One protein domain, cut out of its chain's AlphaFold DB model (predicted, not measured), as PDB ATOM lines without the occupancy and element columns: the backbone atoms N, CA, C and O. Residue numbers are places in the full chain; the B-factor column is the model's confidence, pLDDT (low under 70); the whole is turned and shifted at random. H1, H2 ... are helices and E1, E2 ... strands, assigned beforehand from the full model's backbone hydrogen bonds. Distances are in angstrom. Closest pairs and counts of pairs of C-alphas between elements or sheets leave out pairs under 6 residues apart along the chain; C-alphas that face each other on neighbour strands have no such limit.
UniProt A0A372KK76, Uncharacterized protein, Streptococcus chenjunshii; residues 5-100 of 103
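AT A GLANCE: This is residues 5 to 100 of the 103 residues of an uncharacterized protein of Streptococcus chenjunshii (UniProt A0A372KK76). A strongly twisted sheet of five antiparallel strands forms a wall, and the long helix H1 crosses one face of it slantwise. The short helix H2 packs at one end of the sheet, by the turn between E1 and E2, and the small helix H3 sits between H1 and H2. The printed part has 96 residues, with three named helices and five named strands in the chain order H1 E1 E2 E3 H2 E4 H3 E5; the sheet's order is E4 - E1 - E2 - E3 - E5. The class is mixed, helices and strands. The whole is compact, with a radius of gyration of the C-alphas of 12.2 A, and rounded, spanning 34 by 29 by 20 A.

IN THESE COORDINATES: H1, residues 5 to 18, begins at C-alpha 5 (-13.911, 9.864, -26.305) and is 20.1 A long. E1, residues 26 to 31, measures 16.3 A, and E2, residues 34 to 39, 15.9 A. E3, residues 44 to 51, is 22.7 A long and begins at C-alpha 44 (-29.886, -1.259, -18.736). H2, residues 54 to 61, measures 10.4 A; E4, residues 69 to 72, 5.6 A; H3, residues 80 to 85, 8.5 A. E5, residues 93 to 99, is 19.9 A long and ends at C-alpha 99 (-31.304, -3.560, -22.536).

HOW THE PARTS SIT: E1, E2 and E3 form a meander, each strand the antiparallel neighbour of the one before. In the hairpin of E1 and E2, N 29 and O 36 are 2.9 A apart, within hydrogen-bond range; in the hairpin of E2 and E3, N 37 and O 48 are 2.8 A apart. The edge strand E5 is antiparallel to E3, with N 47 and O 96 2.9 A apart. The other edge strand, E4, is antiparallel to E1, with N 26 and O 71 2.8 A apart. H1 is on the sheet at a height of 8.9 A, over E2, E5 and, only just, E3, on which 3 of its C-alphas fall. It runs slantwise to the strands, only just, at 57 degrees to E2 on the local plane. The closest C-alphas of H1 and E5 are those of Glu 6 and Leu 93, 5.5 A. H2 is on the sheet at a height of 9.7 A, over E2, and its closest C-alphas to that strand are those of Ile 57 and Val 35, 7.5 A. H3 is not on the sheet; it is close to but not clearly touching H1, with C-alphas of Leu 84 and Leu 14 closest at 7.7 A, and H2 and H3 are near each other. In H1, H2 and H3 every O i to N i+4 pair is within hydrogen-bond range.

THE WHOLE: The two C-alphas farthest apart are those of Arg 43 and Glu 55, 34.8 A. The printed part has no cut, and no link is long. The mean pLDDT of the printed part is 94.1; residue 100 is under 70.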
ATOM      1  N   LYS A   5     -12.765  10.723 -26.633       95.06
ATOM      2  CA  LYS A   5     -13.911   9.864 -26.305       95.06
ATOM      3  C   LYS A   5     -13.468   8.603 -25.562       95.06
ATOM      4  O   LYS A   5     -14.027   8.279 -24.516       95.06
ATOM      5  N   GLU A   6     -12.450   7.912 -26.066       95.25
ATOM      6  CA  GLU A   6     -11.909   6.706 -25.429       95.25
ATOM      7  C   GLU A   6     -11.263   6.999 -24.074       95.25
ATOM      8  O   GLU A   6     -11.373   6.191 -23.153       95.25
ATOM      9  N   PHE A   7     -10.643   8.171 -23.907       94.88
ATOM     10  CA  PHE A   7     -10.112   8.599 -22.617       94.88
ATOM     11  C   PHE A   7     -11.219   8.734 -21.559       94.88
ATOM     12  O   PHE A   7     -11.066   8.229 -20.445       94.88
ATOM     13  N   LEU A   8     -12.356   9.345 -21.903       96.38
ATOM     14  CA  LEU A   8     -13.506   9.448 -20.995       96.38
ATOM     15  C   LEU A   8     -14.094   8.071 -20.656       96.38
ATOM     16  O   LEU A   8     -14.379   7.794 -19.488       96.38
ATOM     17  N   ILE A   9     -14.217   7.186 -21.652       97.50
ATOM     18  CA  ILE A   9     -14.662   5.799 -21.442       97.50
ATOM     19  C   ILE A   9     -13.707   5.077 -20.486       97.50
ATOM     20  O   ILE A   9     -14.148   4.415 -19.546       97.50
ATOM     21  N   LYS A  10     -12.397   5.262 -20.662       97.06
ATOM     22  CA  LYS A  10     -11.374   4.676 -19.795       97.06
ATOM     23  C   LYS A  10     -11.500   5.155 -18.355       97.06
ATOM     24  O   LYS A  10     -11.459   4.330 -17.447       97.06
ATOM     25  N   GLN A  11     -11.665   6.459 -18.126       96.75
ATOM     26  CA  GLN A  11     -11.861   6.984 -16.769       96.75
ATOM     27  C   GLN A  11     -13.121   6.409 -16.123       96.75
ATOM     28  O   GLN A  11     -13.095   6.014 -14.956       96.75
ATOM     29  N   ARG A  12     -14.202   6.283 -16.898       95.81
ATOM     30  CA  ARG A  12     -15.450   5.676 -16.438       95.81
ATOM     31  C   ARG A  12     -15.268   4.210 -16.052       95.81
ATOM     32  O   ARG A  12     -15.650   3.834 -14.947       95.81
ATOM     33  N   LEU A  13     -14.615   3.408 -16.894       97.06
ATOM     34  CA  LEU A  13     -14.307   2.014 -16.576       97.06
ATOM     35  C   LEU A  13     -13.424   1.900 -15.325       97.06
ATOM     36  O   LEU A  13     -13.713   1.105 -14.434       97.06
ATOM     37  N   LEU A  14     -12.384   2.727 -15.205       97.06
ATOM     38  CA  LEU A  14     -11.523   2.735 -14.019       97.06
ATOM     39  C   LEU A  14     -12.300   3.079 -12.746       97.06
ATOM     40  O   LEU A  14     -12.047   2.475 -11.705       97.06
ATOM     41  N   TRP A  15     -13.239   4.021 -12.816       95.12
ATOM     42  CA  TRP A  15     -14.112   4.349 -11.693       95.12
ATOM     43  C   TRP A  15     -15.007   3.163 -11.312       95.12
ATOM     44  O   TRP A  15     -15.082   2.812 -10.134       95.12
ATOM     45  N   LEU A  16     -15.602   2.484 -12.301       94.56
ATOM     46  CA  LEU A  16     -16.415   1.283 -12.080       94.56
ATOM     47  C   LEU A  16     -15.623   0.161 -11.407       94.56
ATOM     48  O   LEU A  16     -16.059  -0.373 -10.390       94.56
ATOM     49  N   LEU A  17     -14.440  -0.150 -11.929       95.81
ATOM     50  CA  LEU A  17     -13.573  -1.206 -11.408       95.81
ATOM     51  C   LEU A  17     -13.001  -0.869 -10.021       95.81
ATOM     52  O   LEU A  17     -12.755  -1.748  -9.196       95.81
ATOM     53  N   LYS A  18     -12.782   0.413  -9.720       94.62
ATOM     54  CA  LYS A  18     -12.276   0.833  -8.406       94.62
ATOM     55  C   LYS A  18     -13.372   0.985  -7.356       94.62
ATOM     56  O   LYS A  18     -13.019   0.988  -6.170       94.62
ATOM     57  N   SER A  19     -14.635   1.079  -7.771       90.81
ATOM     58  CA  SER A  19     -15.802   1.227  -6.904       90.81
ATOM     59  C   SER A  19     -15.808   0.197  -5.774       90.81
ATOM     60  O   SER A  19     -15.516  -0.979  -5.980       90.81
ATOM     61  N   ARG A  20     -16.165   0.650  -4.569       89.00
ATOM     62  CA  ARG A  20     -16.457  -0.210  -3.406       89.00
ATOM     63  C   ARG A  20     -17.953  -0.238  -3.073       89.00
ATOM     64  O   ARG A  20     -18.352  -0.711  -2.016       89.00
ATOM     65  N   CYS A  21     -18.792   0.324  -3.942       91.31
ATOM     66  CA  CYS A  21     -20.225   0.406  -3.689       91.31
ATOM     67  C   CYS A  21     -20.875  -0.976  -3.820       91.31
ATOM     68  O   CYS A  21     -20.767  -1.606  -4.873       91.31
ATOM     69  N   ARG A  22     -21.641  -1.392  -2.799       90.19
ATOM     70  CA  ARG A  22     -22.342  -2.693  -2.739       90.19
ATOM     71  C   ARG A  22     -23.363  -2.938  -3.852       90.19
ATOM     72  O   ARG A  22     -23.800  -4.060  -4.059       90.19
ATOM     73  N   ARG A  23     -23.744  -1.892  -4.587       89.75
ATOM     74  CA  ARG A  23     -24.631  -1.977  -5.760       89.75
ATOM     75  C   ARG A  23     -23.870  -2.161  -7.077       89.75
ATOM     76  O   ARG A  23     -24.477  -2.106  -8.143       89.75
ATOM     77  N   THR A  24     -22.547  -2.303  -7.021       92.00
ATOM     78  CA  THR A  24     -21.699  -2.461  -8.204       92.00
ATOM     79  C   THR A  24     -21.443  -3.936  -8.457       92.00
ATOM     80  O   THR A  24     -20.810  -4.602  -7.643       92.00
ATOM     81  N   TYR A  25     -21.915  -4.400  -9.609       94.75
ATOM     82  CA  TYR A  25     -21.689  -5.739 -10.131       94.75
ATOM     83  C   TYR A  25     -21.154  -5.588 -11.546       94.75
ATOM     84  O   TYR A  25     -21.823  -4.971 -12.381       94.75
ATOM     85  N   VAL A  26     -19.945  -6.083 -11.786       97.00
ATOM     86  CA  VAL A  26     -19.274  -6.034 -13.085       97.00
ATOM     87  C   VAL A  26     -18.841  -7.443 -13.445       97.00
ATOM     88  O   VAL A  26     -17.997  -8.005 -12.749       97.00
ATOM     89  N   SER A  27     -19.426  -7.992 -14.504       97.12
ATOM     90  CA  SER A  27     -19.003  -9.253 -15.102       97.12
ATOM     91  C   SER A  27     -18.071  -9.022 -16.286       97.12
ATOM     92  O   SER A  27     -18.023  -7.918 -16.840       97.12
ATOM     93  N   VAL A  28     -17.304 -10.049 -16.640       97.62
ATOM     94  CA  VAL A  28     -16.415 -10.048 -17.804       97.62
ATOM     95  C   VAL A  28     -16.906 -11.016 -18.872       97.62
ATOM     96  O   VAL A  28     -17.499 -12.040 -18.554       97.62
ATOM     97  N   PHE A  29     -16.650 -10.682 -20.131       97.38
ATOM     98  CA  PHE A  29     -16.815 -11.582 -21.269       97.38
ATOM     99  C   PHE A  29     -15.632 -11.404 -22.219       97.38
ATOM    100  O   PHE A  29     -15.136 -10.286 -22.370       97.38
ATOM    101  N   PHE A  30     -15.189 -12.475 -22.859       96.50
ATOM    102  CA  PHE A  30     -14.071 -12.487 -23.791       96.50
ATOM    103  C   PHE A  30     -14.581 -12.643 -25.224       96.50
ATOM    104  O   PHE A  30     -15.276 -13.603 -25.535       96.50
ATOM    105  N   ASP A  31     -14.189 -11.737 -26.115       93.62
ATOM    106  CA  ASP A  31     -14.550 -11.781 -27.534       93.62
ATOM    107  C   ASP A  31     -13.302 -11.524 -28.384       93.62
ATOM    108  O   ASP A  31     -12.845 -10.392 -28.525       93.62
ATOM    109  N   GLY A  32     -12.673 -12.591 -28.884       89.94
ATOM    110  CA  GLY A  32     -11.401 -12.484 -29.604       89.94
ATOM    111  C   GLY A  32     -10.314 -11.798 -28.763       89.94
ATOM    112  O   GLY A  32      -9.858 -12.366 -27.767       89.94
ATOM    113  N   THR A  33      -9.903 -10.595 -29.189       90.50
ATOM    114  CA  THR A  33      -8.917  -9.730 -28.509       90.50
ATOM    115  C   THR A  33      -9.538  -8.694 -27.564       90.50
ATOM    116  O   THR A  33      -8.831  -7.858 -26.992       90.50
ATOM    117  N   ASP A  34     -10.857  -8.712 -27.408       94.69
ATOM    118  CA  ASP A  34     -11.590  -7.786 -26.561       94.69
ATOM    119  C   ASP A  34     -12.018  -8.452 -25.250       94.69
ATOM    120  O   ASP A  34     -12.452  -9.605 -25.201       94.69
ATOM    121  N   VAL A  35     -11.938  -7.680 -24.167       97.25
ATOM    122  CA  VAL A  35     -12.561  -8.007 -22.881       97.25
ATOM    123  C   VAL A  35     -13.685  -7.021 -22.620       97.25
ATOM    124  O   VAL A  35     -13.469  -5.811 -22.521       97.25
ATOM    125  N   VAL A  36     -14.900  -7.537 -22.488       97.81
ATOM    126  CA  VAL A  36     -16.108  -6.763 -22.232       97.81
ATOM    127  C   VAL A  36     -16.401  -6.743 -20.742       97.81
ATOM    128  O   VAL A  36     -16.751  -7.754 -20.147       97.81
ATOM    129  N   PHE A  37     -16.326  -5.559 -20.144       97.69
ATOM    130  CA  PHE A  37     -16.775  -5.301 -18.783       97.69
ATOM    131  C   PHE A  37     -18.240  -4.881 -18.806       97.69
ATOM    132  O   PHE A  37     -18.585  -3.791 -19.275       97.69
ATOM    133  N   LEU A  38     -19.109  -5.739 -18.284       96.94
ATOM    134  CA  LEU A  38     -20.540  -5.495 -18.208       96.94
ATOM    135  C   LEU A  38     -20.919  -5.124 -16.782       96.94
ATOM    136  O   LEU A  38     -20.931  -5.958 -15.881       96.94
ATOM    137  N   LYS A  39     -21.299  -3.865 -16.569       95.56
ATOM    138  CA  LYS A  39     -21.934  -3.447 -15.325       95.56
ATOM    139  C   LYS A  39     -23.435  -3.696 -15.391       95.56
ATOM    140  O   LYS A  39     -24.150  -3.052 -16.164       95.56
ATOM    141  N   SER A  40     -23.910  -4.563 -14.504       91.00
ATOM    142  CA  SER A  40     -25.334  -4.857 -14.370       91.00
ATOM    143  C   SER A  40     -26.088  -3.658 -13.790       91.00
ATOM    144  O   SER A  40     -25.615  -2.967 -12.878       91.00
ATOM    145  N   GLY A  41     -27.270  -3.382 -14.335       84.69
ATOM    146  CA  GLY A  41     -28.123  -2.286 -13.887       84.69
ATOM    147  C   GLY A  41     -29.603  -2.629 -13.998       84.69
ATOM    148  O   GLY A  41     -30.004  -3.422 -14.836       84.69
ATOM    149  N   LYS A  42     -30.438  -1.980 -13.175       80.62
ATOM    150  CA  LYS A  42     -31.877  -2.296 -13.057       80.62
ATOM    151  C   LYS A  42     -32.673  -2.153 -14.364       80.62
ATOM    152  O   LYS A  42     -33.677  -2.823 -14.534       80.62
ATOM    153  N   ARG A  43     -32.283  -1.230 -15.250       82.38
ATOM    154  CA  ARG A  43     -32.994  -0.954 -16.521       82.38
ATOM    155  C   ARG A  43     -32.158  -1.249 -17.763       82.38
ATOM    156  O   ARG A  43     -32.690  -1.551 -18.825       82.38
ATOM    157  N   ARG A  44     -30.844  -1.079 -17.650       87.44
ATOM    158  CA  ARG A  44     -29.886  -1.259 -18.736       87.44
ATOM    159  C   ARG A  44     -28.555  -1.688 -18.158       87.44
ATOM    160  O   ARG A  44     -28.163  -1.201 -17.094       87.44
ATOM    161  N   ASN A  45     -27.876  -2.535 -18.908       92.38
ATOM    162  CA  ASN A  45     -26.504  -2.909 -18.659       92.38
ATOM    163  C   ASN A  45     -25.599  -1.924 -19.388       92.38
ATOM    164  O   ASN A  45     -25.876  -1.514 -20.518       92.38
ATOM    165  N   GLU A  46     -24.536  -1.519 -18.716       95.31
ATOM    166  CA  GLU A  46     -23.487  -0.691 -19.292       95.31
ATOM    167  C   GLU A  46     -22.335  -1.608 -19.692       95.31
ATOM    168  O   GLU A  46     -21.834  -2.349 -18.853       95.31
ATOM    169  N   CYS A  47     -21.957  -1.590 -20.966       96.94
ATOM    170  CA  CYS A  47     -20.934  -2.471 -21.519       96.94
ATOM    171  C   CYS A  47     -19.752  -1.630 -21.990       96.94
ATOM    172  O   CYS A  47     -19.940  -0.649 -22.719       96.94
ATOM    173  N   ILE A  48     -18.546  -2.006 -21.573       97.75
ATOM    174  CA  ILE A  48     -17.304  -1.393 -22.035       97.75
ATOM    175  C   ILE A  48     -16.370  -2.502 -22.516       97.75
ATOM    176  O   ILE A  48     -15.869  -3.265 -21.696       97.75
ATOM    177  N   ALA A  49     -16.133  -2.578 -23.824       97.56
ATOM    178  CA  ALA A  49     -15.111  -3.441 -24.406       97.56
ATOM    179  C   ALA A  49     -13.752  -2.747 -24.370       97.56
ATOM    180  O   ALA A  49     -13.656  -1.544 -24.638       97.56
ATOM    181  N   VAL A  50     -12.720  -3.515 -24.045       97.50
ATOM    182  CA  VAL A  50     -11.328  -3.081 -24.038       97.50
ATOM    183  C   VAL A  50     -10.506  -4.058 -24.858       97.50
ATOM    184  O   VAL A  50     -10.430  -5.232 -24.506       97.50
ATOM    185  N   GLU A  51      -9.839  -3.545 -25.885       96.69
ATOM    186  CA  GLU A  51      -8.872  -4.320 -26.658       96.69
ATOM    187  C   GLU A  51      -7.561  -4.425 -25.866       96.69
ATOM    188  O   GLU A  51      -6.952  -3.406 -25.488       96.69
ATOM    189  N   LEU A  52      -7.135  -5.660 -25.608       94.19
ATOM    190  CA  LEU A  52      -5.931  -5.992 -24.849       94.19
ATOM    191  C   LEU A  52      -4.926  -6.759 -25.722       94.19
ATOM    192  O   LEU A  52      -5.310  -7.395 -26.702       94.19
ATOM    193  N   PRO A  53      -3.626  -6.727 -25.377       94.12
ATOM    194  CA  PRO A  53      -2.671  -7.694 -25.913       94.12
ATOM    195  C   PRO A  53      -3.125  -9.129 -25.621       94.12
ATOM    196  O   PRO A  53      -3.681  -9.388 -24.552       94.12
ATOM    197  N   VAL A  54      -2.865 -10.051 -26.550       93.94
ATOM    198  CA  VAL A  54      -3.294 -11.458 -26.451       93.94
ATOM    199  C   VAL A  54      -2.770 -12.103 -25.166       93.94
ATOM    200  O   VAL A  54      -3.513 -12.787 -24.472       93.94
ATOM    201  N   GLU A  55      -1.540 -11.777 -24.771       94.12
ATOM    202  CA  GLU A  55      -0.903 -12.314 -23.568       94.12
ATOM    203  C   GLU A  55      -1.652 -11.903 -22.291       94.12
ATOM    204  O   GLU A  55      -1.815 -12.698 -21.366       94.12
ATOM    205  N   ASP A  56      -2.147 -10.660 -22.234       94.62
ATOM    206  CA  ASP A  56      -2.932 -10.182 -21.096       94.62
ATOM    207  C   ASP A  56      -4.315 -10.873 -21.063       94.62
ATOM    208  O   ASP A  56      -4.857 -11.102 -19.980       94.62
ATOM    209  N   ILE A  57      -4.885 -11.233 -22.220       94.81
ATOM    210  CA  ILE A  57      -6.164 -11.960 -22.319       94.81
ATOM    211  C   ILE A  57      -6.010 -13.396 -21.839       94.81
ATOM    212  O   ILE A  57      -6.855 -13.860 -21.077       94.81
ATOM    213  N   ASP A  58      -4.936 -14.080 -22.223       95.25
ATOM    214  CA  ASP A  58      -4.670 -15.455 -21.791       95.25
ATOM    215  C   ASP A  58      -4.504 -15.539 -20.267       95.25
ATOM    216  O   ASP A  58      -5.053 -16.430 -19.608       95.25
ATOM    217  N   VAL A  59      -3.843 -14.543 -19.662       96.06
ATOM    218  CA  VAL A  59      -3.780 -14.426 -18.198       96.06
ATOM    219  C   VAL A  59      -5.175 -14.232 -17.599       96.06
ATOM    220  O   VAL A  59      -5.495 -14.850 -16.588       96.06
ATOM    221  N   LEU A  60      -6.039 -13.414 -18.202       96.00
ATOM    222  CA  LEU A  60      -7.400 -13.235 -17.692       96.00
ATOM    223  C   LEU A  60      -8.255 -14.497 -17.844       96.00
ATOM    224  O   LEU A  60      -8.953 -14.855 -16.899       96.00
ATOM    225  N   ARG A  61      -8.154 -15.201 -18.975       95.62
ATOM    226  CA  ARG A  61      -8.879 -16.452 -19.249       95.62
ATOM    227  C   ARG A  61      -8.456 -17.613 -18.355       95.62
ATOM    228  O   ARG A  61      -9.267 -18.483 -18.074       95.62
ATOM    229  N   SER A  62      -7.216 -17.624 -17.865       96.31
ATOM    230  CA  SER A  62      -6.787 -18.626 -16.875       96.31
ATOM    231  C   SER A  62      -7.382 -18.406 -15.477       96.31
ATOM    232  O   SER A  62      -7.282 -19.292 -14.633       96.31
ATOM    233  N   HIS A  63      -8.006 -17.248 -15.222       96.94
ATOM    234  CA  HIS A  63      -8.572 -16.890 -13.916       96.94
ATOM    235  C   HIS A  63     -10.080 -16.626 -13.930       96.94
ATOM    236  O   HIS A  63     -10.676 -16.562 -12.857       96.94
ATOM    237  N   LEU A  64     -10.673 -16.383 -15.098       96.62
ATOM    238  CA  LEU A  64     -12.066 -15.977 -15.253       96.62
ATOM    239  C   LEU A  64     -12.687 -16.692 -16.451       96.62
ATOM    240  O   LEU A  64     -12.074 -16.779 -17.515       96.62
ATOM    241  N   TYR A  65     -13.936 -17.105 -16.287       96.38
ATOM    242  CA  TYR A  65     -14.810 -17.558 -17.359       96.38
ATOM    243  C   TYR A  65     -15.757 -16.436 -17.805       96.38
ATOM    244  O   TYR A  65     -15.935 -15.421 -17.124       96.38
ATOM    245  N   ASP A  66     -16.386 -16.619 -18.964       96.81
ATOM    246  CA  ASP A  66     -17.427 -15.708 -19.432       96.81
ATOM    247  C   ASP A  66     -18.583 -15.625 -18.431       96.81
ATOM    248  O   ASP A  66     -19.152 -16.632 -18.012       96.81
ATOM    249  N   GLY A  67     -18.956 -14.398 -18.075       95.62
ATOM    250  CA  GLY A  67     -19.997 -14.107 -17.096       95.62
ATOM    251  C   GLY A  67     -19.493 -13.955 -15.663       95.62
ATOM    252  O   GLY A  67     -20.240 -13.422 -14.837       95.62
ATOM    253  N   ASP A  68     -18.241 -14.319 -15.365       97.12
ATOM    254  CA  ASP A  68     -17.697 -14.190 -14.015       97.12
ATOM    255  C   ASP A  68     -17.642 -12.735 -13.556       97.12
ATOM    256  O   ASP A  68     -17.332 -11.807 -14.312       97.12
ATOM    257  N   PHE A  69     -17.911 -12.524 -12.269       96.06
ATOM    258  CA  PHE A  69     -17.845 -11.203 -11.662       96.06
ATOM    259  C   PHE A  69     -16.408 -10.825 -11.304       96.06
ATOM    260  O   PHE A  69     -15.844 -11.306 -10.323       96.06
ATOM    261  N   ILE A  70     -15.852  -9.849 -12.022       96.44
ATOM    262  CA  ILE A  70     -14.600  -9.201 -11.610       96.44
ATOM    263  C   ILE A  70     -14.824  -8.203 -10.460       96.44
ATOM    264  O   ILE A  70     -13.916  -7.931  -9.669       96.44
ATOM    265  N   VAL A  71     -16.050  -7.679 -10.341       96.56
ATOM    266  CA  VAL A  71     -16.533  -6.944  -9.165       96.56
ATOM    267  C   VAL A  71     -17.899  -7.494  -8.758       96.56
ATOM    268  O   VAL A  71     -18.846  -7.412  -9.539       96.56
ATOM    269  N   PHE A  72     -18.030  -7.985  -7.527       95.25
ATOM    270  CA  PHE A  72     -19.283  -8.502  -6.970       95.25
ATOM    271  C   PHE A  72     -19.651  -7.742  -5.697       95.25
ATOM    272  O   PHE A  72     -18.909  -7.773  -4.716       95.25
ATOM    273  N   ALA A  73     -20.775  -7.022  -5.715       92.19
ATOM    274  CA  ALA A  73     -21.216  -6.170  -4.608       92.19
ATOM    275  C   ALA A  73     -20.098  -5.251  -4.053       92.19
ATOM    276  O   ALA A  73     -19.958  -5.066  -2.843       92.19
ATOM    277  N   GLY A  74     -19.273  -4.675  -4.937       88.44
ATOM    278  CA  GLY A  74     -18.118  -3.841  -4.567       88.44
ATOM    279  C   GLY A  74     -16.886  -4.602  -4.045       88.44
ATOM    280  O   GLY A  74     -15.832  -3.984  -3.873       88.44
ATOM    281  N   GLY A  75     -16.991  -5.915  -3.824       92.50
ATOM    282  CA  GLY A  75     -15.861  -6.826  -3.650       92.50
ATOM    283  C   GLY A  75     -15.143  -7.056  -4.980       92.50
ATOM    284  O   GLY A  75     -15.768  -7.019  -6.036       92.50
ATOM    285  N   LYS A  76     -13.823  -7.239  -4.942       94.75
ATOM    286  CA  LYS A  76     -12.965  -7.269  -6.134       94.75
ATOM    287  C   LYS A  76     -12.348  -8.647  -6.302       94.75
ATOM    288  O   LYS A  76     -11.770  -9.159  -5.346       94.75
ATOM    289  N   HIS A  77     -12.415  -9.195  -7.511       95.75
ATOM    290  CA  HIS A  77     -11.659 -10.394  -7.849       95.75
ATOM    291  C   HIS A  77     -10.153 -10.115  -7.747       95.75
ATOM    292  O   HIS A  77      -9.703  -9.007  -8.056       95.75
ATOM    293  N   VAL A  78      -9.358 -11.109  -7.340       94.56
ATOM    294  CA  VAL A  78      -7.905 -10.947  -7.138       94.56
ATOM    295  C   VAL A  78      -7.197 -10.468  -8.411       94.56
ATOM    296  O   VAL A  78      -6.369  -9.557  -8.367       94.56
ATOM    297  N   ILE A  79      -7.627 -10.979  -9.570       96.50
ATOM    298  CA  ILE A  79      -7.069 -10.630 -10.884       96.50
ATOM    299  C   ILE A  79      -7.327  -9.172 -11.290       96.50
ATOM    300  O   ILE A  79      -6.692  -8.644 -12.201       96.50
ATOM    301  N   LEU A  80      -8.225  -8.462 -10.601       95.69
ATOM    302  CA  LEU A  80      -8.506  -7.069 -10.923       95.69
ATOM    303  C   LEU A  80      -7.271  -6.173 -10.750       95.69
ATOM    304  O   LEU A  80      -7.120  -5.183 -11.468       95.69
ATOM    305  N   GLN A  81      -6.369  -6.511  -9.824       95.50
ATOM    306  CA  GLN A  81      -5.118  -5.766  -9.668       95.50
ATOM    307  C   GLN A  81      -4.254  -5.851 -10.930       95.50
ATOM    308  O   GLN A  81      -3.727  -4.827 -11.367       95.50
ATOM    309  N   PHE A  82      -4.195  -7.026 -11.566       96.31
ATOM    310  CA  PHE A  82      -3.514  -7.226 -12.844       96.31
ATOM    311  C   PHE A  82      -4.133  -6.361 -13.951       96.31
ATOM    312  O   PHE A  82      -3.415  -5.629 -14.636       96.31
ATOM    313  N   VAL A  83      -5.467  -6.343 -14.068       95.81
ATOM    314  CA  VAL A  83      -6.185  -5.490 -15.039       95.81
ATOM    315  C   VAL A  83      -5.836  -4.007 -14.850       95.81
ATOM    316  O   VAL A  83      -5.523  -3.295 -15.806       95.81
ATOM    317  N   LEU A  84      -5.855  -3.522 -13.604       96.19
ATOM    318  CA  LEU A  84      -5.578  -2.118 -13.286       96.19
ATOM    319  C   LEU A  84      -4.101  -1.746 -13.468       96.19
ATOM    320  O   LEU A  84      -3.808  -0.614 -13.878       96.19
ATOM    321  N   ALA A  85      -3.174  -2.662 -13.182       95.75
ATOM    322  CA  ALA A  85      -1.743  -2.474 -13.414       95.75
ATOM    323  C   ALA A  85      -1.447  -2.309 -14.912       95.75
ATOM    324  O   ALA A  85      -0.736  -1.382 -15.304       95.75
ATOM    325  N   ASN A  86      -2.105  -3.109 -15.755       94.25
ATOM    326  CA  ASN A  86      -1.913  -3.123 -17.205       94.25
ATOM    327  C   ASN A  86      -2.740  -2.076 -17.974       94.25
ATOM    328  O   ASN A  86      -2.666  -2.002 -19.197       94.25
ATOM    329  N   ARG A  87      -3.450  -1.168 -17.289       94.06
ATOM    330  CA  ARG A  87      -4.314  -0.141 -17.917       94.06
ATOM    331  C   ARG A  87      -3.650   0.743 -18.977       94.06
ATOM    332  O   ARG A  87      -4.345   1.426 -19.727       94.06
ATOM    333  N   ARG A  88      -2.318   0.842 -19.005       93.62
ATOM    334  CA  ARG A  88      -1.580   1.608 -20.027       93.62
ATOM    335  C   ARG A  88      -1.527   0.888 -21.378       93.62
ATOM    336  O   ARG A  88      -1.417   1.573 -22.384       93.62
ATOM    337  N   LYS A  89      -1.663  -0.441 -21.389       93.81
ATOM    338  CA  LYS A  89      -1.634  -1.292 -22.588       93.81
ATOM    339  C   LYS A  89      -2.967  -1.341 -23.349       93.81
ATOM    340  O   LYS A  89      -3.006  -1.881 -24.445       93.81
ATOM    341  N   TRP A  90      -4.046  -0.792 -22.783       94.81
ATOM    342  CA  TRP A  90      -5.382  -0.796 -23.393       94.81
ATOM    343  C   TRP A  90      -5.379  -0.007 -24.702       94.81
ATOM    344  O   TRP A  90      -5.125   1.205 -24.682       94.81
ATOM    345  N   ARG A  91      -5.641  -0.696 -25.817       92.50
ATOM    346  CA  ARG A  91      -5.449  -0.155 -27.172       92.50
ATOM    347  C   ARG A  91      -6.654   0.634 -27.659       92.50
ATOM    348  O   ARG A  91      -6.483   1.731 -28.186       92.50
ATOM    349  N   LYS A  92      -7.848   0.098 -27.414       95.06
ATOM    350  CA  LYS A  92      -9.124   0.634 -27.882       95.06
ATOM    351  C   LYS A  92     -10.195   0.432 -26.823       95.06
ATOM    352  O   LYS A  92     -10.148  -0.544 -26.073       95.06
ATOM    353  N   LEU A  93     -11.139   1.370 -26.741       96.81
ATOM    354  CA  LEU A  93     -12.282   1.254 -25.840       96.81
ATOM    355  C   LEU A  93     -13.593   1.569 -26.557       96.81
ATOM    356  O   LEU A  93     -13.756   2.636 -27.147       96.81
ATOM    357  N   VAL A  94     -14.567   0.673 -26.427       96.44
ATOM    358  CA  VAL A  94     -15.913   0.854 -26.983       96.44
ATOM    359  C   VAL A  94     -16.923   0.791 -25.848       96.44
ATOM    360  O   VAL A  94     -16.834  -0.070 -24.985       96.44
ATOM    361  N   HIS A  95     -17.885   1.712 -25.835       96.81
ATOM    362  CA  HIS A  95     -18.917   1.788 -24.803       96.81
ATOM    363  C   HIS A  95     -20.306   1.821 -25.435       96.81
ATOM    364  O   HIS A  95     -20.563   2.630 -26.331       96.81
ATOM    365  N   TRP A  96     -21.202   0.976 -24.931       95.81
ATOM    366  CA  TRP A  96     -22.603   0.929 -25.334       95.81
ATOM    367  C   TRP A  96     -23.497   0.485 -24.172       95.81
ATOM    368  O   TRP A  96     -23.036  -0.020 -23.147       95.81
ATOM    369  N   TYR A  97     -24.805   0.671 -24.338       93.50
ATOM    370  CA  TYR A  97     -25.803   0.153 -23.409       93.50
ATOM    371  C   TYR A  97     -26.540  -1.021 -24.043       93.50
ATOM    372  O   TYR A  97     -26.942  -0.952 -25.204       93.50
ATOM    373  N   ARG A  98     -26.781  -2.070 -23.258       88.56
ATOM    374  CA  ARG A  98     -27.641  -3.199 -23.632       88.56
ATOM    375  C   ARG A  98     -28.894  -3.167 -22.760       88.56
ATOM    376  O   ARG A  98     -28.794  -2.927 -21.554       88.56
ATOM    377  N   LYS A  99     -30.081  -3.380 -23.339       80.56
ATOM    378  CA  LYS A  99     -31.304  -3.560 -22.536       80.56
ATOM    379  C   LYS A  99     -31.105  -4.771 -21.620       80.56
ATOM    380  O   LYS A  99     -30.607  -5.798 -22.076       80.56
ATOM    381  N   GLY A 100     -31.438  -4.621 -20.339       64.00
ATOM    382  CA  GLY A 100     -31.487  -5.769 -19.439       64.00
ATOM    383  C   GLY A 100     -32.573  -6.718 -19.935       64.00
ATOM    384  O   GLY A 100     -33.656  -6.259 -20.300       64.00
TER     385      GLY A 100